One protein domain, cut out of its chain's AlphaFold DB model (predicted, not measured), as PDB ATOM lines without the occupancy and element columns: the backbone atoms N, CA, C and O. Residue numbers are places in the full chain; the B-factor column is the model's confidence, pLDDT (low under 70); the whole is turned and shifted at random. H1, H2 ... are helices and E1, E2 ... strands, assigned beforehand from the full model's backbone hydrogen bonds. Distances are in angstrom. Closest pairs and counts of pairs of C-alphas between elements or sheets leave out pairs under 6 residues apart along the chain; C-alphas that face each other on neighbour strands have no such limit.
ATOM      1  N   ILE A   3     162.953 173.527 154.353       62.19
ATOM      2  CA  ILE A   3     162.404 173.839 155.685       62.19
ATOM      3  C   ILE A   3     162.375 172.636 156.647       62.19
ATOM      4  O   ILE A   3     162.276 172.820 157.855       62.19
ATOM      5  N   LEU A   4     162.451 171.410 156.116       67.38
ATOM      6  CA  LEU A   4     162.441 170.174 156.903       67.38
ATOM      7  C   LEU A   4     163.843 169.595 157.130       67.38
ATOM      8  O   LEU A   4     163.974 168.583 157.816       67.38
ATOM      9  N   THR A   5     164.890 170.201 156.563       75.56
ATOM     10  CA  THR A   5     166.258 169.749 156.822       75.56
ATOM     11  C   THR A   5     166.723 170.268 158.184       75.56
ATOM     12  O   THR A   5     166.455 171.428 158.516       75.56
ATOM     13  N   PRO A   6     167.456 169.464 158.975       72.50
ATOM     14  CA  PRO A   6     168.129 169.964 160.168       72.50
ATOM     15  C   PRO A   6     168.961 171.207 159.835       72.50
ATOM     16  O   PRO A   6     169.627 171.246 158.802       72.50
ATOM     17  N   ASN A   7     168.908 172.221 160.700       73.19
ATOM     18  CA  ASN A   7     169.629 173.490 160.540       73.19
ATOM     19  C   ASN A   7     169.255 174.300 159.285       73.19
ATOM     20  O   ASN A   7     170.072 175.081 158.804       73.19
ATOM     21  N   SER A   8     168.034 174.132 158.764       80.88
ATOM     22  CA  SER A   8     167.508 174.991 157.701       80.88
ATOM     23  C   SER A   8     167.595 176.474 158.067       80.88
ATOM     24  O   SER A   8     167.331 176.867 159.207       80.88
ATOM     25  N   ASP A   9     167.883 177.309 157.070       83.25
ATOM     26  CA  ASP A   9     167.787 178.762 157.210       83.25
ATOM     27  C   ASP A   9     166.338 179.229 157.386       83.25
ATOM     28  O   ASP A   9     166.106 180.313 157.934       83.25
ATOM     29  N   TRP A  10     165.376 178.420 156.928       88.06
ATOM     30  CA  TRP A  10     163.948 178.654 157.087       88.06
ATOM     31  C   TRP A  10     163.465 178.164 158.437       88.06
ATOM     32  O   TRP A  10     163.839 177.093 158.914       88.06
ATOM     33  N   ARG A  11     162.541 178.915 159.027       86.44
ATOM     34  CA  ARG A  11     161.894 178.513 160.275       86.44
ATOM     35  C   ARG A  11     160.406 178.368 160.071       86.44
ATOM     36  O   ARG A  11     159.807 179.166 159.372       86.44
ATOM     37  N   MET A  12     159.798 177.391 160.723       88.88
ATOM     38  CA  MET A  12     158.348 177.240 160.718       88.88
ATOM     39  C   MET A  12     157.712 178.120 161.803       88.88
ATOM     40  O   MET A  12     158.255 178.253 162.900       88.88
ATOM     41  N   SER A  13     156.554 178.698 161.500       88.50
ATOM     42  CA  SER A  13     155.751 179.510 162.414       88.50
ATOM     43  C   SER A  13     154.264 179.212 162.252       88.50
ATOM     44  O   SER A  13     153.833 178.688 161.224       88.50
ATOM     45  N   LEU A  14     153.478 179.570 163.268       90.69
ATOM     46  CA  LEU A  14     152.019 179.571 163.208       90.69
ATOM     47  C   LEU A  14     151.516 180.989 162.937       90.69
ATOM     48  O   LEU A  14     151.811 181.910 163.700       90.69
ATOM     49  N   GLU A  15     150.689 181.130 161.908       88.38
ATOM     50  CA  GLU A  15     150.031 182.384 161.539       88.38
ATOM     51  C   GLU A  15     148.517 182.260 161.674       88.38
ATOM     52  O   GLU A  15     147.948 181.187 161.448       88.38
ATOM     53  N   ARG A  16     147.855 183.361 162.037       88.50
ATOM     54  CA  ARG A  16     146.394 183.416 162.096       88.50
ATOM     55  C   ARG A  16     145.828 183.805 160.732       88.50
ATOM     56  O   ARG A  16     146.283 184.769 160.126       88.50
ATOM     57  N   LYS A  17     144.789 183.102 160.281       84.31
ATOM     58  CA  LYS A  17     144.008 183.466 159.087       84.31
ATOM     59  C   LYS A  17     143.219 184.753 159.328       84.31
ATOM     60  O   LYS A  17     143.146 185.602 158.449       84.31
ATOM     61  N   ASP A  18     142.666 184.890 160.531       83.00
ATOM     62  CA  ASP A  18     141.975 186.071 161.028       83.00
ATOM     63  C   ASP A  18     142.629 186.538 162.335       83.00
ATOM     64  O   ASP A  18     142.596 185.853 163.362       83.00
ATOM     65  N   ASN A  19     143.219 187.733 162.311       80.56
ATOM     66  CA  ASN A  19     143.843 188.326 163.488       80.56
ATOM     67  C   ASN A  19     142.829 188.701 164.585       80.56
ATOM     68  O   ASN A  19     143.244 189.038 165.694       80.56
ATOM     69  N   THR A  20     141.515 188.742 164.309       81.50
ATOM     70  CA  THR A  20     140.461 189.067 165.303       81.50
ATOM     71  C   THR A  20     140.187 187.900 166.233       81.50
ATOM     72  O   THR A  20     139.789 188.106 167.377       81.50
ATOM     73  N   CYS A  21     140.491 186.690 165.780       85.50
ATOM     74  CA  CYS A  21     140.367 185.481 166.564       85.50
ATOM     75  C   CYS A  21     141.717 185.090 167.179       85.50
ATOM     76  O   CYS A  21     142.785 185.357 166.627       85.50
ATOM     77  N   GLY A  22     141.680 184.410 168.325       89.44
ATOM     78  CA  GLY A  22     142.872 183.805 168.919       89.44
ATOM     79  C   GLY A  22     143.443 182.656 168.077       89.44
ATOM     80  O   GLY A  22     142.921 182.296 167.016       89.44
ATOM     81  N   TYR A  23     144.520 182.045 168.574       91.75
ATOM     82  CA  TYR A  23     145.057 180.819 167.986       91.75
ATOM     83  C   TYR A  23     144.086 179.660 168.239       91.75
ATOM     84  O   TYR A  23     143.806 179.308 169.381       91.75
ATOM     85  N   SER A  24     143.566 179.069 167.166       94.19
ATOM     86  CA  SER A  24     142.671 177.911 167.211       94.19
ATOM     87  C   SER A  24     142.898 177.028 165.987       94.19
ATOM     88  O   SER A  24     143.391 177.493 164.959       94.19
ATOM     89  N   ARG A  25     142.514 175.749 166.056       93.62
ATOM     90  CA  ARG A  25     142.722 174.793 164.952       93.62
ATOM     91  C   ARG A  25     142.125 175.268 163.618       93.62
ATOM     92  O   ARG A  25     142.710 175.012 162.573       93.62
ATOM     93  N   GLY A  26     140.987 175.967 163.645       94.75
ATOM     94  CA  GLY A  26     140.348 176.513 162.441       94.75
ATOM     95  C   GLY A  26     140.998 177.799 161.914       94.75
ATOM     96  O   GLY A  26     140.965 178.054 160.705       94.75
ATOM     97  N   ASN A  27     141.624 178.575 162.804       91.81
ATOM     98  CA  ASN A  27     142.180 179.894 162.508       91.81
ATOM     99  C   ASN A  27     143.700 179.902 162.288       91.81
ATOM    100  O   ASN A  27     144.244 180.931 161.916       91.81
ATOM    101  N   CYS A  28     144.409 178.797 162.503       92.69
ATOM    102  CA  CYS A  28     145.862 178.752 162.341       92.69
ATOM    103  C   CYS A  28     146.285 178.089 161.028       92.69
ATOM    104  O   CYS A  28     145.634 177.164 160.540       92.69
ATOM    105  N   VAL A  29     147.413 178.538 160.485       91.38
ATOM    106  CA  VAL A  29     148.145 177.888 159.392       91.38
ATOM    107  C   VAL A  29     149.633 177.841 159.719       91.38
ATOM    108  O   VAL A  29     150.140 178.696 160.443       91.38
ATOM    109  N   LEU A  30     150.330 176.839 159.186       91.81
ATOM    110  CA  LEU A  30     151.788 176.798 159.225       91.81
ATOM    111  C   LEU A  30     152.342 177.606 158.055       91.81
ATOM    112  O   LEU A  30     151.921 177.425 156.913       91.81
ATOM    113  N   ILE A  31     153.288 178.484 158.356       91.19
ATOM    114  CA  ILE A  31     154.008 179.300 157.378       91.19
ATOM    115  C   ILE A  31     155.503 179.257 157.680       91.19
ATOM    116  O   ILE A  31     155.916 178.816 158.755       91.19
ATOM    117  N   ALA A  32     156.318 179.769 156.761       91.31
ATOM    118  CA  ALA A  32     157.679 180.127 157.123       91.31
ATOM    119  C   ALA A  32     157.685 181.445 157.924       91.31
ATOM    120  O   ALA A  32     156.951 182.378 157.594       91.31
ATOM    121  N   SER A  33     158.482 181.511 158.991       90.31
ATOM    122  CA  SER A  33     158.558 182.614 159.957       90.31
ATOM    123  C   SER A  33     158.843 183.957 159.301       90.31
ATOM    124  O   SER A  33     158.389 184.980 159.786       90.31
ATOM    125  N   GLU A  34     159.551 183.955 158.180       91.88
ATOM    126  CA  GLU A  34     159.865 185.112 157.353       91.88
ATOM    127  C   GLU A  34     158.600 185.838 156.875       91.88
ATOM    128  O   GLU A  34     158.612 187.057 156.713       91.88
ATOM    129  N   PHE A  35     157.495 185.111 156.688       91.44
ATOM    130  CA  PHE A  35     156.202 185.672 156.299       91.44
ATOM    131  C   PHE A  35     155.355 186.137 157.501       91.44
ATOM    132  O   PHE A  35     154.268 186.685 157.305       91.44
ATOM    133  N   ASN A  36     155.842 185.960 158.734       86.31
ATOM    134  CA  ASN A  36     155.174 186.386 159.965       86.31
ATOM    135  C   ASN A  36     155.493 187.859 160.277       86.31
ATOM    136  O   ASN A  36     156.230 188.196 161.207       86.31
ATOM    137  N   THR A  37     154.983 188.764 159.445       78.00
ATOM    138  CA  THR A  37     155.162 190.205 159.645       78.00
ATOM    139  C   THR A  37     154.064 190.751 160.549       78.00
ATOM    140  O   THR A  37     152.879 190.505 160.324       78.00
ATOM    141  N   SER A  38     154.448 191.541 161.555       71.19
ATOM    142  CA  SER A  38     153.513 192.091 162.537       71.19
ATOM    143  C   SER A  38     152.395 192.912 161.885       71.19
ATOM    144  O   SER A  38     152.639 193.817 161.080       71.19
ATOM    145  N   ASP A  39     151.154 192.638 162.285       69.44
ATOM    146  CA  ASP A  39     149.994 193.426 161.888       69.44
ATOM    147  C   ASP A  39     149.816 194.635 162.819       69.44
ATOM    148  O   ASP A  39     149.276 194.536 163.922       69.44
ATOM    149  N   PHE A  40     150.287 195.801 162.375       63.19
ATOM    150  CA  PHE A  40     150.123 197.060 163.107       63.19
ATOM    151  C   PHE A  40     148.792 197.772 162.814       63.19
ATOM    152  O   PHE A  40     148.588 198.881 163.311       63.19
ATOM    153  N   SER A  41     147.880 197.175 162.033       57.50
ATOM    154  CA  SER A  41     146.602 197.808 161.655       57.50
ATOM    155  C   SER A  41     145.670 198.092 162.843       57.50
ATOM    156  O   SER A  41     144.723 198.859 162.707       57.50
ATOM    157  N   ARG A  42     145.968 197.539 164.027       57.53
ATOM    158  CA  ARG A  42     145.180 197.686 165.264       57.53
ATOM    159  C   ARG A  42     145.652 198.759 166.237       57.53
ATOM    160  O   ARG A  42     145.273 198.723 167.406       57.53
ATOM    161  N   GLN A  43     146.486 199.704 165.814       59.16
ATOM    162  CA  GLN A  43     146.778 200.838 166.693       59.16
ATOM    163  C   GLN A  43     145.476 201.592 167.011       59.16
ATOM    164  O   GLN A  43     144.728 201.961 166.106       59.16
ATOM    165  N   ALA A  44     145.194 201.779 168.305       48.75
ATOM    166  CA  ALA A  44     143.983 202.439 168.781       48.75
ATOM    167  C   ALA A  44     143.790 203.796 168.076       48.75
ATOM    168  O   ALA A  44     144.683 204.643 168.101       48.75
ATOM    169  N   GLY A  45     142.630 203.984 167.438       58.03
ATOM    170  CA  GLY A  45     142.268 205.221 166.737       58.03
ATOM    171  C   GLY A  45     142.525 205.250 165.225       58.03
ATOM    172  O   GLY A  45     142.254 206.280 164.615       58.03
ATOM    173  N   VAL A  46     143.010 204.166 164.604       56.81
ATOM    174  CA  VAL A  46     143.052 204.045 163.134       56.81
ATOM    175  C   VAL A  46     141.779 203.352 162.653       56.81
ATOM    176  O   VAL A  46     141.502 202.218 163.042       56.81
ATOM    177  N   GLY A  53     146.805 198.991 153.395       57.91
ATOM    178  CA  GLY A  53     147.940 198.084 153.381       57.91
ATOM    179  C   GLY A  53     148.388 197.603 154.757       57.91
ATOM    180  O   GLY A  53     148.817 198.378 155.608       57.91
ATOM    181  N   THR A  54     148.332 196.289 154.963       74.12
ATOM    182  CA  THR A  54     148.998 195.612 156.083       74.12
ATOM    183  C   THR A  54     150.453 195.326 155.705       74.12
ATOM    184  O   THR A  54     150.768 195.275 154.515       74.12
ATOM    185  N   ALA A  55     151.342 195.108 156.676       79.06
ATOM    186  CA  ALA A  55     152.655 194.506 156.415       79.06
ATOM    187  C   ALA A  55     152.568 192.967 156.329       79.06
ATOM    188  O   ALA A  55     153.449 192.330 155.767       79.06
ATOM    189  N   GLN A  56     151.466 192.382 156.811       83.94
ATOM    190  CA  GLN A  56     151.211 190.944 156.802       83.94
ATOM    191  C   GLN A  56     151.198 190.382 155.376       83.94
ATOM    192  O   GLN A  56     150.651 190.989 154.444       83.94
ATOM    193  N   TRP A  57     151.795 189.211 155.201       89.62
ATOM    194  CA  TRP A  57     151.798 188.512 153.927       89.62
ATOM    195  C   TRP A  57     150.444 187.867 153.625       89.62
ATOM    196  O   TRP A  57     149.747 187.374 154.503       89.62
ATOM    197  N   SER A  58     150.080 187.861 152.345       88.81
ATOM    198  CA  SER A  58     148.966 187.081 151.794       88.81
ATOM    199  C   SER A  58     149.449 186.376 150.531       88.81
ATOM    200  O   SER A  58     150.420 186.833 149.923       88.81
ATOM    201  N   SER A  59     148.765 185.316 150.092       88.62
ATOM    202  CA  SER A  59     149.089 184.630 148.829       88.62
ATOM    203  C   SER A  59     149.183 185.612 147.656       88.62
ATOM    204  O   SER A  59     150.198 185.667 146.968       88.62
ATOM    205  N   LYS A  60     148.200 186.514 147.542       91.19
ATOM    206  CA  LYS A  60     148.178 187.586 146.534       91.19
ATOM    207  C   LYS A  60     149.419 188.481 146.584       91.19
ATOM    208  O   LYS A  60     149.908 188.909 145.543       91.19
ATOM    209  N   LYS A  61     149.938 188.805 147.775       93.12
ATOM    210  CA  LYS A  61     151.184 189.583 147.892       93.12
ATOM    211  C   LYS A  61     152.394 188.785 147.441       93.12
ATOM    212  O   LYS A  61     153.236 189.356 146.756       93.12
ATOM    213  N   VAL A  62     152.475 187.508 147.820       94.06
ATOM    214  CA  VAL A  62     153.562 186.617 147.395       94.06
ATOM    215  C   VAL A  62     153.612 186.553 145.871       94.06
ATOM    216  O   VAL A  62     154.672 186.772 145.295       94.06
ATOM    217  N   GLU A  63     152.470 186.371 145.210       93.88
ATOM    218  CA  GLU A  63     152.366 186.376 143.745       93.88
ATOM    219  C   GLU A  63     152.763 187.735 143.143       93.88
ATOM    220  O   GLU A  63     153.524 187.813 142.176       93.88
ATOM    221  N   ARG A  64     152.307 188.837 143.753       95.69
ATOM    222  CA  ARG A  64     152.532 190.196 143.242       95.69
ATOM    223  C   ARG A  64     153.996 190.643 143.288       95.69
ATOM    224  O   ARG A  64     154.353 191.552 142.540       95.69
ATOM    225  N   VAL A  65     154.856 190.028 144.107       96.56
ATOM    226  CA  VAL A  65     156.293 190.364 144.155       96.56
ATOM    227  C   VAL A  65     156.952 190.229 142.780       96.56
ATOM    228  O   VAL A  65     157.718 191.114 142.402       96.56
ATOM    229  N   LEU A  66     156.630 189.184 142.007       95.75
ATOM    230  CA  LEU A  66     157.211 188.975 140.673       95.75
ATOM    231  C   LEU A  66     156.857 190.114 139.711       95.75
ATOM    232  O   LEU A  66     157.737 190.658 139.048       95.75
ATOM    233  N   LEU A  67     155.591 190.535 139.710       96.12
ATOM    234  CA  LEU A  67     155.115 191.661 138.900       96.12
ATOM    235  C   LEU A  67     155.772 192.981 139.332       96.12
ATOM    236  O   LEU A  67     156.170 193.800 138.506       96.12
ATOM    237  N   LEU A  68     155.920 193.195 140.641       96.44
ATOM    238  CA  LEU A  68     156.511 194.420 141.179       96.44
ATOM    239  C   LEU A  68     158.004 194.533 140.885       96.44
ATOM    240  O   LEU A  68     158.478 195.634 140.620       96.44
ATOM    241  N   ARG A  69     158.747 193.421 140.888       95.62
ATOM    242  CA  ARG A  69     160.165 193.402 140.491       95.62
ATOM    243  C   ARG A  69     160.369 193.970 139.087       95.62
ATOM    244  O   ARG A  69     161.332 194.698 138.874       95.62
ATOM    245  N   GLN A  70     159.433 193.698 138.181       95.50
ATOM    246  CA  GLN A  70     159.467 194.142 136.786       95.50
ATOM    247  C   GLN A  70     158.987 195.587 136.589       95.50
ATOM    248  O   GLN A  70     159.175 196.153 135.517       95.50
ATOM    249  N   CYS A  71     158.368 196.206 137.598       95.69
ATOM    250  CA  CYS A  71     157.917 197.588 137.482       95.69
ATOM    251  C   CYS A  71     159.115 198.532 137.344       95.69
ATOM    252  O   CYS A  71     160.062 198.462 138.131       95.69
ATOM    253  N   ASN A  72     159.047 199.447 136.380       96.00
ATOM    254  CA  ASN A  72     160.039 200.502 136.220       96.00
ATOM    255  C   ASN A  72     159.913 201.535 137.343       96.00
ATOM    256  O   ASN A  72     158.814 201.870 137.785       96.00
ATOM    257  N   ILE A  73     161.056 202.049 137.789       96.44
ATOM    258  CA  ILE A  73     161.124 203.164 138.730       96.44
ATOM    259  C   ILE A  73     161.556 204.388 137.944       96.44
ATOM    260  O   ILE A  73     162.546 204.347 137.219       96.44
ATOM    261  N   THR A 151     156.516 213.602 152.080       93.94
ATOM    262  CA  THR A 151     157.817 213.915 151.478       93.94
ATOM    263  C   THR A 151     158.831 212.809 151.774       93.94
ATOM    264  O   THR A 151     158.758 212.136 152.813       93.94
ATOM    265  N   LEU A 152     159.828 212.651 150.898       96.44
ATOM    266  CA  LEU A 152     160.934 211.719 151.131       96.44
ATOM    267  C   LEU A 152     161.694 212.075 152.420       96.44
ATOM    268  O   LEU A 152     161.913 211.212 153.267       96.44
ATOM    269  N   ARG A 153     162.011 213.363 152.624       96.25
ATOM    270  CA  ARG A 153     162.689 213.846 153.839       96.25
ATOM    271  C   ARG A 153     161.911 213.498 155.104       96.25
ATOM    272  O   ARG A 153     162.490 212.965 156.046       96.25
ATOM    273  N   GLY A 154     160.615 213.804 155.136       94.44
ATOM    274  CA  GLY A 154     159.782 213.539 156.304       94.44
ATOM    275  C   GLY A 154     159.702 212.053 156.632       94.44
ATOM    276  O   GLY A 154     159.882 211.696 157.794       94.44
ATOM    277  N   ASN A 155     159.541 211.183 155.627       95.25
ATOM    278  CA  ASN A 155     159.597 209.732 155.840       95.25
ATOM    279  C   ASN A 155     160.943 209.288 156.413       95.25
ATOM    280  O   ASN A 155     160.972 208.608 157.436       95.25
ATOM    281  N   VAL A 156     162.055 209.692 155.792       97.31
ATOM    282  CA  VAL A 156     163.392 209.268 156.227       97.31
ATOM    283  C   VAL A 156     163.695 209.747 157.648       97.31
ATOM    284  O   VAL A 156     164.211 208.975 158.452       97.31
ATOM    285  N   LEU A 157     163.327 210.979 158.012       96.25
ATOM    286  CA  LEU A 157     163.530 211.464 159.381       96.25
ATOM    287  C   LEU A 157     162.665 210.720 160.408       96.25
ATOM    288  O   LEU A 157     163.129 210.486 161.523       96.25
ATOM    289  N   VAL A 158     161.443 210.318 160.047       94.50
ATOM    290  CA  VAL A 158     160.600 209.478 160.914       94.50
ATOM    291  C   VAL A 158     161.230 208.096 161.113       94.50
ATOM    292  O   VAL A 158     161.281 207.611 162.248       94.50
ATOM    293  N   LEU A 159     161.760 207.484 160.047       96.00
ATOM    294  CA  LEU A 159     162.476 206.206 160.127       96.00
ATOM    295  C   LEU A 159     163.714 206.316 161.025       96.00
ATOM    296  O   LEU A 159     163.858 205.534 161.964       96.00
ATOM    297  N   LEU A 160     164.560 207.326 160.800       98.00
ATOM    298  CA  LEU A 160     165.761 207.569 161.604       98.00
ATOM    299  C   LEU A 160     165.427 207.838 163.074       98.00
ATOM    300  O   LEU A 160     166.084 207.296 163.960       98.00
ATOM    301  N   GLY A 161     164.394 208.639 163.353       97.25
ATOM    302  CA  GLY A 161     163.949 208.914 164.720       97.25
ATOM    303  C   GLY A 161     163.480 207.650 165.445       97.25
ATOM    304  O   GLY A 161     163.852 207.423 166.599       97.25
ATOM    305  N   SER A 162     162.719 206.801 164.751       95.62
ATOM    306  CA  SER A 162     162.226 205.528 165.289       95.62
ATOM    307  C   SER A 162     163.370 204.543 165.543       95.62
ATOM    308  O   SER A 162     163.477 203.994 166.639       95.62
ATOM    309  N   ALA A 163     164.272 204.380 164.571       96.75
ATOM    310  CA  ALA A 163     165.449 203.527 164.697       96.75
ATOM    311  C   ALA A 163     166.365 203.996 165.840       96.75
ATOM    312  O   ALA A 163     166.713 203.194 166.703       96.75
ATOM    313  N   LYS A 164     166.650 205.303 165.942       98.12
ATOM    314  CA  LYS A 164     167.450 205.884 167.031       98.12
ATOM    315  C   LYS A 164     166.844 205.621 168.406       98.12
ATOM    316  O   LYS A 164     167.560 205.237 169.332       98.12
ATOM    317  N   LYS A 165     165.528 205.819 168.553       97.06
ATOM    318  CA  LYS A 165     164.809 205.525 169.802       97.06
ATOM    319  C   LYS A 165     164.955 204.047 170.173       97.06
ATOM    320  O   LYS A 165     165.316 203.745 171.306       97.06
ATOM    321  N   ASN A 166     164.716 203.146 169.222       93.94
ATOM    322  CA  ASN A 166     164.780 201.704 169.449       93.94
ATOM    323  C   ASN A 166     166.204 201.219 169.759       93.94
ATOM    324  O   ASN A 166     166.371 200.387 170.645       93.94
ATOM    325  N   SER A 167     167.227 201.769 169.099       95.62
ATOM    326  CA  SER A 167     168.634 201.501 169.426       95.62
ATOM    327  C   SER A 167     168.974 201.909 170.845       95.62
ATOM    328  O   SER A 167     169.545 201.108 171.578       95.62
ATOM    329  N   LYS A 168     168.564 203.115 171.262       96.69
ATOM    330  CA  LYS A 168     168.789 203.595 172.630       96.69
ATOM    331  C   LYS A 168     168.156 202.660 173.661       96.69
ATOM    332  O   LYS A 168     168.807 202.326 174.642       96.69
ATOM    333  N   LEU A 169     166.918 202.215 173.426       94.06
ATOM    334  CA  LEU A 169     166.222 201.277 174.317       94.06
ATOM    335  C   LEU A 169     166.935 199.923 174.441       94.06
ATOM    336  O   LEU A 169     166.797 199.263 175.462       94.06
ATOM    337  N   ARG A 170     167.692 199.515 173.418       91.44
ATOM    338  CA  ARG A 170     168.437 198.248 173.382       91.44
ATOM    339  C   ARG A 170     169.929 198.403 173.699       91.44
ATOM    340  O   ARG A 170     170.661 197.432 173.573       91.44
ATOM    341  N   GLY A 171     170.398 199.609 174.034       95.38
ATOM    342  CA  GLY A 171     171.828 199.883 174.237       95.38
ATOM    343  C   GLY A 171     172.695 199.701 172.982       95.38
ATOM    344  O   GLY A 171     173.894 199.479 173.095       95.38
ATOM    345  N   GLN A 172     172.111 199.769 171.784       95.56
ATOM    346  CA  GLN A 172     172.821 199.556 170.520       95.56
ATOM    347  C   GLN A 172     173.316 200.873 169.913       95.56
ATOM    348  O   GLN A 172     172.697 201.928 170.077       95.56
ATOM    349  N   ILE A 173     174.405 200.798 169.143       97.62
ATOM    350  CA  ILE A 173     174.975 201.948 168.432       97.62
ATOM    351  C   ILE A 173     173.986 202.463 167.371       97.62
ATOM    352  O   ILE A 173     173.273 201.698 166.714       97.62
ATOM    353  N   PHE A 174     173.943 203.781 167.192       98.44
ATOM    354  CA  PHE A 174     173.192 204.431 166.124       98.44
ATOM    355  C   PHE A 174     174.031 205.568 165.539       98.44
ATOM    356  O   PHE A 174     174.270 206.566 166.220       98.44
ATOM    357  N   ALA A 175     174.456 205.426 164.282       98.44
ATOM    358  CA  ALA A 175     175.271 206.424 163.585       98.44
ATOM    359  C   ALA A 175     174.687 206.879 162.236       98.44
ATOM    360  O   ALA A 175     175.255 207.772 161.611       98.44
ATOM    361  N   LEU A 176     173.555 206.310 161.798       98.19
ATOM    362  CA  LEU A 176     172.913 206.696 160.540       98.19
ATOM    363  C   LEU A 176     172.454 208.155 160.527       98.19
ATOM    364  O   LEU A 176     171.843 208.663 161.474       98.19
ATOM    365  N   LYS A 177     172.675 208.798 159.384       98.25
ATOM    366  CA  LYS A 177     172.239 210.154 159.061       98.25
ATOM    367  C   LYS A 177     171.266 210.136 157.884       98.25
ATOM    368  O   LYS A 177     171.079 209.129 157.205       98.25
ATOM    369  N   LEU A 178     170.649 211.290 157.629       97.94
ATOM    370  CA  LEU A 178     169.758 211.492 156.483       97.94
ATOM    371  C   LEU A 178     170.432 211.087 155.165       97.94
ATOM    372  O   LEU A 178     169.848 210.326 154.400       97.94
ATOM    373  N   ASP A 179     171.652 211.570 154.921       98.31
ATOM    374  CA  ASP A 179     172.359 211.305 153.666       98.31
ATOM    375  C   ASP A 179     172.727 209.834 153.472       98.31
ATOM    376  O   ASP A 179     172.735 209.386 152.329       98.31
ATOM    377  N   ASP A 180     172.953 209.072 154.546       98.56
ATOM    378  CA  ASP A 180     173.214 207.633 154.439       98.56
ATOM    379  C   ASP A 180     171.994 206.910 153.859       98.56
ATOM    380  O   ASP A 180     172.114 206.141 152.910       98.56
ATOM    381  N   VAL A 181     170.794 207.223 154.359       98.56
ATOM    382  CA  VAL A 181     169.545 206.616 153.873       98.56
ATOM    383  C   VAL A 181     169.205 207.086 152.456       98.56
ATOM    384  O   VAL A 181     168.759 206.292 151.631       98.56
ATOM    385  N   LEU A 182     169.438 208.364 152.137       98.50
ATOM    386  CA  LEU A 182     169.254 208.866 150.770       98.50
ATOM    387  C   LEU A 182     170.242 208.214 149.786       98.50
ATOM    388  O   LEU A 182     169.865 207.918 148.653       98.50
ATOM    389  N   ALA A 183     171.482 207.958 150.214       98.38
ATOM    390  CA  ALA A 183     172.468 207.230 149.424       98.38
ATOM    391  C   ALA A 183     172.052 205.768 149.212       98.38
ATOM    392  O   ALA A 183     172.104 205.308 148.075       98.38
ATOM    393  N   MET A 184     171.562 205.072 150.246       98.31
ATOM    394  CA  MET A 184     170.997 203.720 150.105       98.31
ATOM    395  C   MET A 184     169.873 203.699 149.071       98.31
ATOM    396  O   MET A 184     169.860 202.840 148.197       98.31
ATOM    397  N   LEU A 185     168.948 204.663 149.125       98.12
ATOM    398  CA  LEU A 185     167.821 204.710 148.195       98.12
ATOM    399  C   LEU A 185     168.287 204.897 146.744       98.12
ATOM    400  O   LEU A 185     167.727 204.278 145.843       98.12
ATOM    401  N   ARG A 186     169.331 205.709 146.529       97.94
ATOM    402  CA  ARG A 186     169.962 205.897 145.217       97.94
ATOM    403  C   ARG A 186     170.675 204.634 144.736       97.94
ATOM    404  O   ARG A 186     170.402 204.199 143.626       97.94
ATOM    405  N   ILE A 187     171.551 204.054 145.560       97.19
ATOM    406  CA  ILE A 187     172.328 202.840 145.240       97.19
ATOM    407  C   ILE A 187     171.389 201.670 144.940       97.19
ATOM    408  O   ILE A 187     171.589 200.918 143.998       97.19
ATOM    409  N   GLN A 188     170.308 201.544 145.705       96.94
ATOM    410  CA  GLN A 188     169.300 200.512 145.495       96.94
ATOM    411  C   GLN A 188     168.292 200.862 144.388       96.94
ATOM    412  O   GLN A 188     167.311 200.137 144.222       96.94
ATOM    413  N   ALA A 189     168.478 201.973 143.667       97.31
ATOM    414  CA  ALA A 189     167.589 202.447 142.608       97.31
ATOM    415  C   ALA A 189     166.102 202.504 143.026       97.31
ATOM    416  O   ALA A 189     165.213 202.190 142.241       97.31
ATOM    417  N   GLY A 190     165.815 202.860 144.284       97.62
ATOM    418  CA  GLY A 190     164.451 202.911 144.821       97.62
ATOM    419  C   GLY A 190     163.819 201.548 145.136       97.62
ATOM    420  O   GLY A 190     162.597 201.462 145.261       97.62
ATOM    421  N   ARG A 191     164.610 200.475 145.256       97.94
ATOM    422  CA  ARG A 191     164.119 199.098 145.450       97.94
ATOM    423  C   ARG A 191     164.483 198.517 146.804       97.94
ATOM    424  O   ARG A 191     165.448 198.926 147.439       97.94
ATOM    425  N   CYS A 192     163.719 197.520 147.234       97.94
ATOM    426  CA  CYS A 192     164.012 196.710 148.405       97.94
ATOM    427  C   CYS A 192     165.283 195.886 148.172       97.94
ATOM    428  O   CYS A 192     165.389 195.172 147.176       97.94
ATOM    429  N   PHE A 193     166.207 195.931 149.131       97.69
ATOM    430  CA  PHE A 193     167.508 195.267 149.048       97.69
ATOM    431  C   PHE A 193     167.441 193.738 148.876       97.69
ATOM    432  O   PHE A 193     168.307 193.160 148.216       97.69
ATOM    433  N   TYR A 194     166.430 193.077 149.456       96.56
ATOM    434  CA  TYR A 194     166.268 191.621 149.361       96.56
ATOM    435  C   TYR A 194     165.478 191.192 148.131       96.56
ATOM    436  O   TYR A 194     165.861 190.246 147.451       96.56
ATOM    437  N   SER A 195     164.358 191.860 147.863       96.94
ATOM    438  CA  SER A 195     163.366 191.365 146.911       96.94
ATOM    439  C   SER A 195     163.280 192.154 145.618       96.94
ATOM    440  O   SER A 195     162.529 191.739 144.747       96.94
ATOM    441  N   GLY A 196     163.966 193.288 145.478       97.12
ATOM    442  CA  GLY A 196     163.917 194.099 144.262       97.12
ATOM    443  C   GLY A 196     162.594 194.826 144.007       97.12
ATOM    444  O   GLY A 196     162.486 195.549 143.017       97.12
ATOM    445  N   VAL A 197     161.585 194.680 144.874       97.44
ATOM    446  CA  VAL A 197     160.320 195.418 144.725       97.44
ATOM    447  C   VAL A 197     160.550 196.919 144.958       97.44
ATOM    448  O   VAL A 197     161.309 197.271 145.864       97.44
ATOM    449  N   PRO A 198     159.912 197.817 144.189       97.88
ATOM    450  CA  PRO A 198     159.966 199.252 144.447       97.88
ATOM    451  C   PRO A 198     159.464 199.591 145.854       97.88
ATOM    452  O   PRO A 198     158.365 199.178 146.234       97.88
ATOM    453  N   VAL A 199     160.249 200.350 146.625       97.62
ATOM    454  CA  VAL A 199     159.819 200.805 147.954       97.62
ATOM    455  C   VAL A 199     158.997 202.088 147.853       97.62
ATOM    456  O   VAL A 199     159.326 203.016 147.116       97.62
ATOM    457  N   GLN A 200     157.922 202.160 148.628       96.06
ATOM    458  CA  GLN A 200     156.994 203.286 148.644       96.06
ATOM    459  C   GLN A 200     157.297 204.242 149.803       96.06
ATOM    460  O   GLN A 200     157.475 203.827 150.951       96.06
ATOM    461  N   TYR A 201     157.296 205.544 149.519       94.56
ATOM    462  CA  TYR A 201     157.408 206.598 150.540       94.56
ATOM    463  C   TYR A 201     156.373 207.721 150.386       94.56
ATOM    464  O   TYR A 201     156.107 208.432 151.350       94.56
ATOM    465  N   LYS A 202     155.754 207.887 149.208       90.75
ATOM    466  CA  LYS A 202     154.813 208.994 148.954       90.75
ATOM    467  C   LYS A 202     153.456 208.786 149.622       90.75
ATOM    468  O   LYS A 202     152.848 209.736 150.105       90.75
ATOM    469  N   GLN A 203     152.981 207.545 149.664       87.50
ATOM    470  CA  GLN A 203     151.671 207.212 150.214       87.50
ATOM    471  C   GLN A 203     151.804 206.632 151.621       87.50
ATOM    472  O   GLN A 203     152.679 205.813 151.911       87.50
ATOM    473  N   ARG A 204     150.922 207.070 152.521       81.12
ATOM    474  CA  ARG A 204     150.799 206.471 153.852       81.12
ATOM    475  C   ARG A 204     149.978 205.198 153.763       81.12
ATOM    476  O   ARG A 204     149.155 205.061 152.871       81.12
ATOM    477  N   HIS A 205     150.222 204.296 154.707       80.62
ATOM    478  CA  HIS A 205     149.489 203.037 154.842       80.62
ATOM    479  C   HIS A 205     149.467 202.155 153.588       80.62
ATOM    480  O   HIS A 205     148.666 201.248 153.552       80.62
ATOM    481  N   THR A 206     150.331 202.373 152.591       86.81
ATOM    482  CA  THR A 206     150.449 201.495 151.415       86.81
ATOM    483  C   THR A 206     151.235 200.223 151.737       86.81
ATOM    484  O   THR A 206     152.006 200.174 152.697       86.81
ATOM    485  N   HIS A 207     151.097 199.212 150.885       90.81
ATOM    486  CA  HIS A 207     152.051 198.109 150.795       90.81
ATOM    487  C   HIS A 207     153.431 198.582 150.329       90.81
ATOM    488  O   HIS A 207     153.555 199.622 149.672       90.81
ATOM    489  N   TRP A 208     154.452 197.783 150.626       94.75
ATOM    490  CA  TRP A 208     155.830 197.961 150.165       94.75
ATOM    491  C   TRP A 208     156.483 199.245 150.662       94.75
ATOM    492  O   TRP A 208     157.381 199.790 150.021       94.75
ATOM    493  N   ARG A 209     156.040 199.761 151.815       95.25
ATOM    494  CA  ARG A 209     156.634 200.963 152.406       95.25
ATOM    495  C   ARG A 209     158.093 200.744 152.751       95.25
ATOM    496  O   ARG A 209     158.459 199.704 153.281       95.25
ATOM    497  N   MET A 210     158.899 201.765 152.511       96.88
ATOM    498  CA  MET A 210     160.306 201.757 152.881       96.88
ATOM    499  C   MET A 210     160.488 201.623 154.402       96.88
ATOM    500  O   MET A 210     159.868 202.352 155.177       96.88
ATOM    501  N   SER A 211     161.384 200.731 154.810       96.69
ATOM    502  CA  SER A 211     161.841 200.525 156.183       96.69
ATOM    503  C   SER A 211     163.363 200.386 156.213       96.69
ATOM    504  O   SER A 211     163.968 199.954 155.233       96.69
ATOM    505  N   LEU A 212     163.969 200.732 157.351       97.75
ATOM    506  CA  LEU A 212     165.362 200.399 157.648       97.75
ATOM    507  C   LEU A 212     165.433 198.969 158.178       97.75
ATOM    508  O   LEU A 212     164.595 198.595 159.001       97.75
ATOM    509  N   GLU A 213     166.437 198.222 157.738       96.81
ATOM    510  CA  GLU A 213     166.735 196.873 158.213       96.81
ATOM    511  C   GLU A 213     168.225 196.726 158.471       96.81
ATOM    512  O   GLU A 213     169.043 197.169 157.664       96.81
ATOM    513  N   ARG A 214     168.574 196.109 159.598       96.06
ATOM    514  CA  ARG A 214     169.970 195.819 159.931       96.06
ATOM    515  C   ARG A 214     170.360 194.498 159.310       96.06
ATOM    516  O   ARG A 214     169.657 193.529 159.547       96.06
ATOM    517  N   VAL A 215     171.466 194.429 158.583       94.81
ATOM    518  CA  VAL A 215     171.930 193.163 157.993       94.81
ATOM    519  C   VAL A 215     172.326 192.182 159.097       94.81
ATOM    520  O   VAL A 215     171.891 191.035 159.086       94.81
ATOM    521  N   ASP A 216     173.061 192.661 160.099       92.31
ATOM    522  CA  ASP A 216     173.340 191.951 161.341       92.31
ATOM    523  C   ASP A 216     172.622 192.633 162.515       92.31
ATOM    524  O   ASP A 216     172.864 193.798 162.841       92.31
ATOM    525  N   ASN A 217     171.730 191.893 163.173       91.56
ATOM    526  CA  ASN A 217     170.951 192.375 164.313       91.56
ATOM    527  C   ASN A 217     171.764 192.556 165.609       91.56
ATOM    528  O   ASN A 217     171.287 193.249 166.517       91.56
ATOM    529  N   SER A 218     172.951 191.948 165.703       90.06
ATOM    530  CA  SER A 218     173.891 192.149 166.811       90.06
ATOM    531  C   SER A 218     174.581 193.513 166.728       90.06
ATOM    532  O   SER A 218     174.902 194.118 167.753       90.06
ATOM    533  N   ILE A 219     174.707 194.051 165.513       93.81
ATOM    534  CA  ILE A 219     175.289 195.358 165.238       93.81
ATOM    535  C   ILE A 219     174.178 196.422 165.210       93.81
ATOM    536  O   ILE A 219     173.021 196.187 164.854       93.81
ATOM    537  N   GLY A 220     174.519 197.636 165.644       96.12
ATOM    538  CA  GLY A 220     173.625 198.789 165.610       96.12
ATOM    539  C   GLY A 220     173.289 199.285 164.196       96.12
ATOM    540  O   GLY A 220     173.683 198.703 163.186       96.12
ATOM    541  N   TYR A 221     172.580 200.412 164.109       98.19
ATOM    542  CA  TYR A 221     172.312 201.060 162.819       98.19
ATOM    543  C   TYR A 221     173.533 201.876 162.386       98.19
ATOM    544  O   TYR A 221     173.706 203.035 162.783       98.19
ATOM    545  N   LEU A 222     174.377 201.241 161.576       98.31
ATOM    546  CA  LEU A 222     175.535 201.820 160.899       98.31
ATOM    547  C   LEU A 222     175.298 201.816 159.388       98.31
ATOM    548  O   LEU A 222     174.508 201.005 158.901       98.31
ATOM    549  N   LYS A 223     175.993 202.694 158.655       98.25
ATOM    550  CA  LYS A 223     175.877 202.805 157.193       98.25
ATOM    551  C   LYS A 223     176.084 201.456 156.499       98.25
ATOM    552  O   LYS A 223     175.253 201.076 155.686       98.25
ATOM    553  N   ASP A 224     177.113 200.716 156.901       97.38
ATOM    554  CA  ASP A 224     177.489 199.450 156.257       97.38
ATOM    555  C   ASP A 224     176.736 198.232 156.824       97.38
ATOM    556  O   ASP A 224     176.836 197.134 156.290       97.38
ATOM    557  N   ASN A 225     175.947 198.423 157.890       97.88
ATOM    558  CA  ASN A 225     175.102 197.386 158.492       97.88
ATOM    559  C   ASN A 225     173.602 197.637 158.264       97.88
ATOM    560  O   ASN A 225     172.770 196.972 158.870       97.88
ATOM    561  N   THR A 226     173.217 198.621 157.451       98.25
ATOM    562  CA  THR A 226     171.802 198.955 157.248       98.25
ATOM    563  C   THR A 226     171.468 199.033 155.772       98.25
ATOM    564  O   THR A 226     172.209 199.615 154.990       98.25
ATOM    565  N   VAL A 227     170.311 198.492 155.411       98.12
ATOM    566  CA  VAL A 227     169.762 198.527 154.056       98.12
ATOM    567  C   VAL A 227     168.319 199.026 154.075       98.12
ATOM    568  O   VAL A 227     167.652 199.015 155.116       98.12
ATOM    569  N   LEU A 228     167.819 199.464 152.917       98.25
ATOM    570  CA  LEU A 228     166.402 199.785 152.753       98.25
ATOM    571  C   LEU A 228     165.635 198.572 152.236       98.25
ATOM    572  O   LEU A 228     165.998 197.957 151.232       98.25
ATOM    573  N   ILE A 229     164.524 198.257 152.887       98.06
ATOM    574  CA  ILE A 229     163.634 197.172 152.482       98.06
ATOM    575  C   ILE A 229     162.188 197.648 152.404       98.06
ATOM    576  O   ILE A 229     161.843 198.709 152.922       98.06
ATOM    577  N   ALA A 230     161.336 196.859 151.757       96.94
ATOM    578  CA  ALA A 230     159.897 196.983 151.937       96.94
ATOM    579  C   ALA A 230     159.501 196.405 153.308       96.94
ATOM    580  O   ALA A 230     160.073 195.407 153.744       96.94
ATOM    581  N   ILE A 231     158.539 197.029 153.987       94.19
ATOM    582  CA  ILE A 231     158.144 196.703 155.365       94.19
ATOM    583  C   ILE A 231     157.645 195.263 155.530       94.19
ATOM    584  O   ILE A 231     157.825 194.683 156.593       94.19
ATOM    585  N   GLU A 232     157.092 194.657 154.480       94.06
ATOM    586  CA  GLU A 232     156.715 193.239 154.437       94.06
ATOM    587  C   GLU A 232     157.911 192.308 154.703       94.06
ATOM    588  O   GLU A 232     157.748 191.208 155.215       94.06
ATOM    589  N   PHE A 233     159.129 192.748 154.384       95.31
ATOM    590  CA  PHE A 233     160.356 191.988 154.623       95.31
ATOM    591  C   PHE A 233     161.001 192.308 155.980       95.31
ATOM    592  O   PHE A 233     162.049 191.750 156.301       95.31
ATOM    593  N   ASN A 234     160.418 193.221 156.766       93.25
ATOM    594  CA  ASN A 234     160.897 193.563 158.103       93.25
ATOM    595  C   ASN A 234     160.239 192.638 159.130       93.25
ATOM    596  O   ASN A 234     159.253 192.991 159.785       93.25
ATOM    597  N   THR A 235     160.761 191.422 159.216       88.94
ATOM    598  CA  THR A 235     160.244 190.385 160.106       88.94
ATOM    599  C   THR A 235     161.012 190.411 161.417       88.94
ATOM    600  O   THR A 235     162.231 190.247 161.448       88.94
ATOM    601  N   ALA A 236     160.298 190.618 162.522       81.50
ATOM    602  CA  ALA A 236     160.914 190.646 163.837       81.50
ATOM    603  C   ALA A 236     161.355 189.236 164.258       81.50
ATOM    604  O   ALA A 236     160.527 188.339 164.408       81.50
ATOM    605  N   ASP A 237     162.652 189.049 164.511       80.94
ATOM    606  CA  ASP A 237     163.158 187.817 165.115       80.94
ATOM    607  C   ASP A 237     163.287 187.977 166.638       80.94
ATOM    608  O   ASP A 237     164.207 188.619 167.153       80.94
ATOM    609  N   HIS A 238     162.325 187.413 167.369       77.56
ATOM    610  CA  HIS A 238     162.298 187.427 168.834       77.56
ATOM    611  C   HIS A 238     162.822 186.142 169.469       77.56
ATOM    612  O   HIS A 238     162.991 186.096 170.691       77.56
ATOM    613  N   SER A 239     163.074 185.091 168.688       72.88
ATOM    614  CA  SER A 239     163.313 183.774 169.280       72.88
ATOM    615  C   SER A 239     164.602 183.730 170.081       72.88
ATOM    616  O   SER A 239     164.659 183.066 171.105       72.88
ATOM    617  N   ARG A 240     165.633 184.465 169.657       70.62
ATOM    618  CA  ARG A 240     166.935 184.461 170.338       70.62
ATOM    619  C   ARG A 240     166.903 185.133 171.710       70.62
ATOM    620  O   ARG A 240     167.770 184.862 172.524       70.62
ATOM    621  N   ASN A 241     165.897 185.962 171.988       76.38
ATOM    622  CA  ASN A 241     165.801 186.667 173.267       76.38
ATOM    623  C   ASN A 241     165.231 185.792 174.390       76.38
ATOM    624  O   ASN A 241     165.357 186.149 175.555       76.38
ATOM    625  N   THR A 242     164.541 184.700 174.046       75.94
ATOM    626  CA  THR A 242     163.762 183.889 175.001       75.94
ATOM    627  C   THR A 242     163.999 182.389 174.862       75.94
ATOM    628  O   THR A 242     163.421 181.609 175.616       75.94
ATOM    629  N   ALA A 243     164.825 181.963 173.906       77.00
ATOM    630  CA  ALA A 243     165.047 180.548 173.667       77.00
ATOM    631  C   ALA A 243     165.827 179.900 174.815       77.00
ATOM    632  O   ALA A 243     166.908 180.347 175.189       77.00
ATOM    633  N   THR A 244     165.275 178.803 175.327       84.06
ATOM    634  CA  THR A 244     165.942 177.893 176.266       84.06
ATOM    635  C   THR A 244     166.845 176.885 175.554       84.06
ATOM    636  O   THR A 244     167.683 176.248 176.185       84.06
ATOM    637  N   THR A 245     166.689 176.740 174.237       82.25
ATOM    638  CA  THR A 245     167.453 175.827 173.386       82.25
ATOM    639  C   THR A 245     168.182 176.594 172.290       82.25
ATOM    640  O   THR A 245     167.821 177.723 171.950       82.25
ATOM    641  N   GLN A 246     169.188 175.967 171.683       81.38
ATOM    642  CA  GLN A 246     169.856 176.532 170.515       81.38
ATOM    643  C   GLN A 246     168.837 176.794 169.392       81.38
ATOM    644  O   GLN A 246     168.050 175.918 169.031       81.38
ATOM    645  N   VAL A 247     168.843 178.015 168.854       78.62
ATOM    646  CA  VAL A 247     168.007 178.404 167.713       78.62
ATOM    647  C   VAL A 247     168.850 178.339 166.450       78.62
ATOM    648  O   VAL A 247     169.822 179.082 166.319       78.62
ATOM    649  N   PHE A 248     168.443 177.493 165.510       79.56
ATOM    650  CA  PHE A 248     169.019 177.442 164.169       79.56
ATOM    651  C   PHE A 248     168.232 178.334 163.203       79.56
ATOM    652  O   PHE A 248     167.023 178.532 163.364       79.56
ATOM    653  N   GLY A 249     168.936 178.901 162.223       81.88
ATOM    654  CA  GLY A 249     168.375 179.846 161.264       81.88
ATOM    655  C   GLY A 249     168.052 181.225 161.857       81.88
ATOM    656  O   GLY A 249     168.491 181.614 162.948       81.88
ATOM    657  N   THR A 250     167.288 182.001 161.096       85.50
ATOM    658  CA  THR A 250     166.825 183.351 161.451       85.50
ATOM    659  C   THR A 250     165.486 183.603 160.773       85.50
ATOM    660  O   THR A 250     165.303 183.174 159.643       85.50
ATOM    661  N   ALA A 251     164.545 184.289 161.422       88.12
ATOM    662  CA  ALA A 251     163.311 184.724 160.743       88.12
ATOM    663  C   ALA A 251     163.555 185.909 159.787       88.12
ATOM    664  O   ALA A 251     162.653 186.358 159.081       88.12
ATOM    665  N   GLN A 252     164.781 186.429 159.777       91.62
ATOM    666  CA  GLN A 252     165.190 187.537 158.940       91.62
ATOM    667  C   GLN A 252     165.281 187.124 157.470       91.62
ATOM    668  O   GLN A 252     165.826 186.067 157.118       91.62
ATOM    669  N   TRP A 253     164.775 187.999 156.604       94.44
ATOM    670  CA  TRP A 253     164.930 187.865 155.165       94.44
ATOM    671  C   TRP A 253     166.384 188.072 154.738       94.44
ATOM    672  O   TRP A 253     167.106 188.899 155.284       94.44
ATOM    673  N   SER A 254     166.792 187.342 153.704       94.31
ATOM    674  CA  SER A 254     168.062 187.532 153.007       94.31
ATOM    675  C   SER A 254     167.827 187.514 151.498       94.31
ATOM    676  O   SER A 254     166.777 187.062 151.026       94.31
ATOM    677  N   ARG A 255     168.815 187.967 150.714       94.00
ATOM    678  CA  ARG A 255     168.770 187.841 149.246       94.00
ATOM    679  C   ARG A 255     168.621 186.382 148.809       94.00
ATOM    680  O   ARG A 255     167.866 186.118 147.883       94.00
ATOM    681  N   SER A 256     169.284 185.449 149.501       93.19
ATOM    682  CA  SER A 256     169.183 184.014 149.206       93.19
ATOM    683  C   SER A 256     167.749 183.510 149.388       93.19
ATOM    684  O   SER A 256     167.164 182.977 148.450       93.19
ATOM    685  N   LYS A 257     167.118 183.796 150.536       93.88
ATOM    686  CA  LYS A 257     165.721 183.402 150.796       93.88
ATOM    687  C   LYS A 257     164.750 184.019 149.797       93.88
ATOM    688  O   LYS A 257     163.896 183.332 149.244       93.88
ATOM    689  N   ALA A 258     164.902 185.312 149.509       95.19
ATOM    690  CA  ALA A 258     164.085 185.976 148.499       95.19
ATOM    691  C   ALA A 258     164.307 185.389 147.090       95.19
ATOM    692  O   ALA A 258     163.377 185.367 146.282       95.19
ATOM    693  N   ALA A 259     165.513 184.904 146.785       94.69
ATOM    694  CA  ALA A 259     165.811 184.235 145.526       94.69
ATOM    695  C   ALA A 259     165.242 182.814 145.453       94.69
ATOM    696  O   ALA A 259     164.799 182.398 144.388       94.69
ATOM    697  N   GLN A 260     165.195 182.086 146.566       93.88
ATOM    698  CA  GLN A 260     164.564 180.769 146.622       93.88
ATOM    699  C   GLN A 260     163.046 180.843 146.395       93.88
ATOM    700  O   GLN A 260     162.489 179.958 145.754       93.88
ATOM    701  N   VAL A 261     162.379 181.899 146.878       94.38
ATOM    702  CA  VAL A 261     160.921 182.062 146.708       94.38
ATOM    703  C   VAL A 261     160.554 182.615 145.329       94.38
ATOM    704  O   VAL A 261     159.599 182.152 144.715       94.38
ATOM    705  N   TRP A 262     161.287 183.618 144.838       96.00
ATOM    706  CA  TRP A 262     160.882 184.396 143.656       96.00
ATOM    707  C   TRP A 262     161.931 184.425 142.534       96.00
ATOM    708  O   TRP A 262     161.830 185.237 141.615       96.00
ATOM    709  N   GLY A 263     162.970 183.595 142.617       95.25
ATOM    710  CA  GLY A 263     164.113 183.632 141.704       95.25
ATOM    711  C   GLY A 263     165.088 184.774 142.005       95.25
ATOM    712  O   GLY A 263     164.773 185.729 142.728       95.25
TER     713      GLY A 263
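This is residues 3 to 46, 53 to 73 and 151 to 263 of the 270 residues of the protein "Hypothetical protein" of Polarella glacialis (UniProt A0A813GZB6). With little regular structure, long loops join two strand hairpins: E3-E4 near the middle, with H2 packed on E3 and H3 on E4, and E1-E2 off to one side; short H1 and H4 lie near each other. The 178 printed residues, 67 in named elements, run E1 E2 H1 H2 H3 E3 E4 H4, mixed, both sheets antiparallel. The whole is compact, radius of gyration of the C-alphas 16.6 A, spanning 47 by 39 by 37 A.

Find C-alpha 12 at (158.348, 177.240, 160.718), where E1, residues 12 to 16, begins; then E2, 28 to 32; H1, 59 to 69; H2, 152 to 169, 26.0 A long from first to last C-alpha; H3, 178 to 187; E3, 210 to 214; E4, 226 to 230; and H4, 255 to 262, which ends at C-alpha 262 at (160.882, 184.396, 143.656).

In hairpin E1-E2, N 13 and O 31 are 2.8 A apart; in E3-E4, N 211 and O 229, 2.8 A. H2, with residues 153 to 160 alone, touches H3; closest C-alphas Val 156 and Leu 178, 6.7 A. Every O i to N i+4 pair is within hydrogen-bond range in H2, H3 and H4; 5 of 7 in H1.

Cuts leave 12.4 A between C-alphas 46 and 53, 17.0 A between 73 and 151. Links E1-E2, H3-E3, E3-E4 and E4-H4 are long. Confidence is under 70 at residues 3 to 4, 39 to 46 and 53.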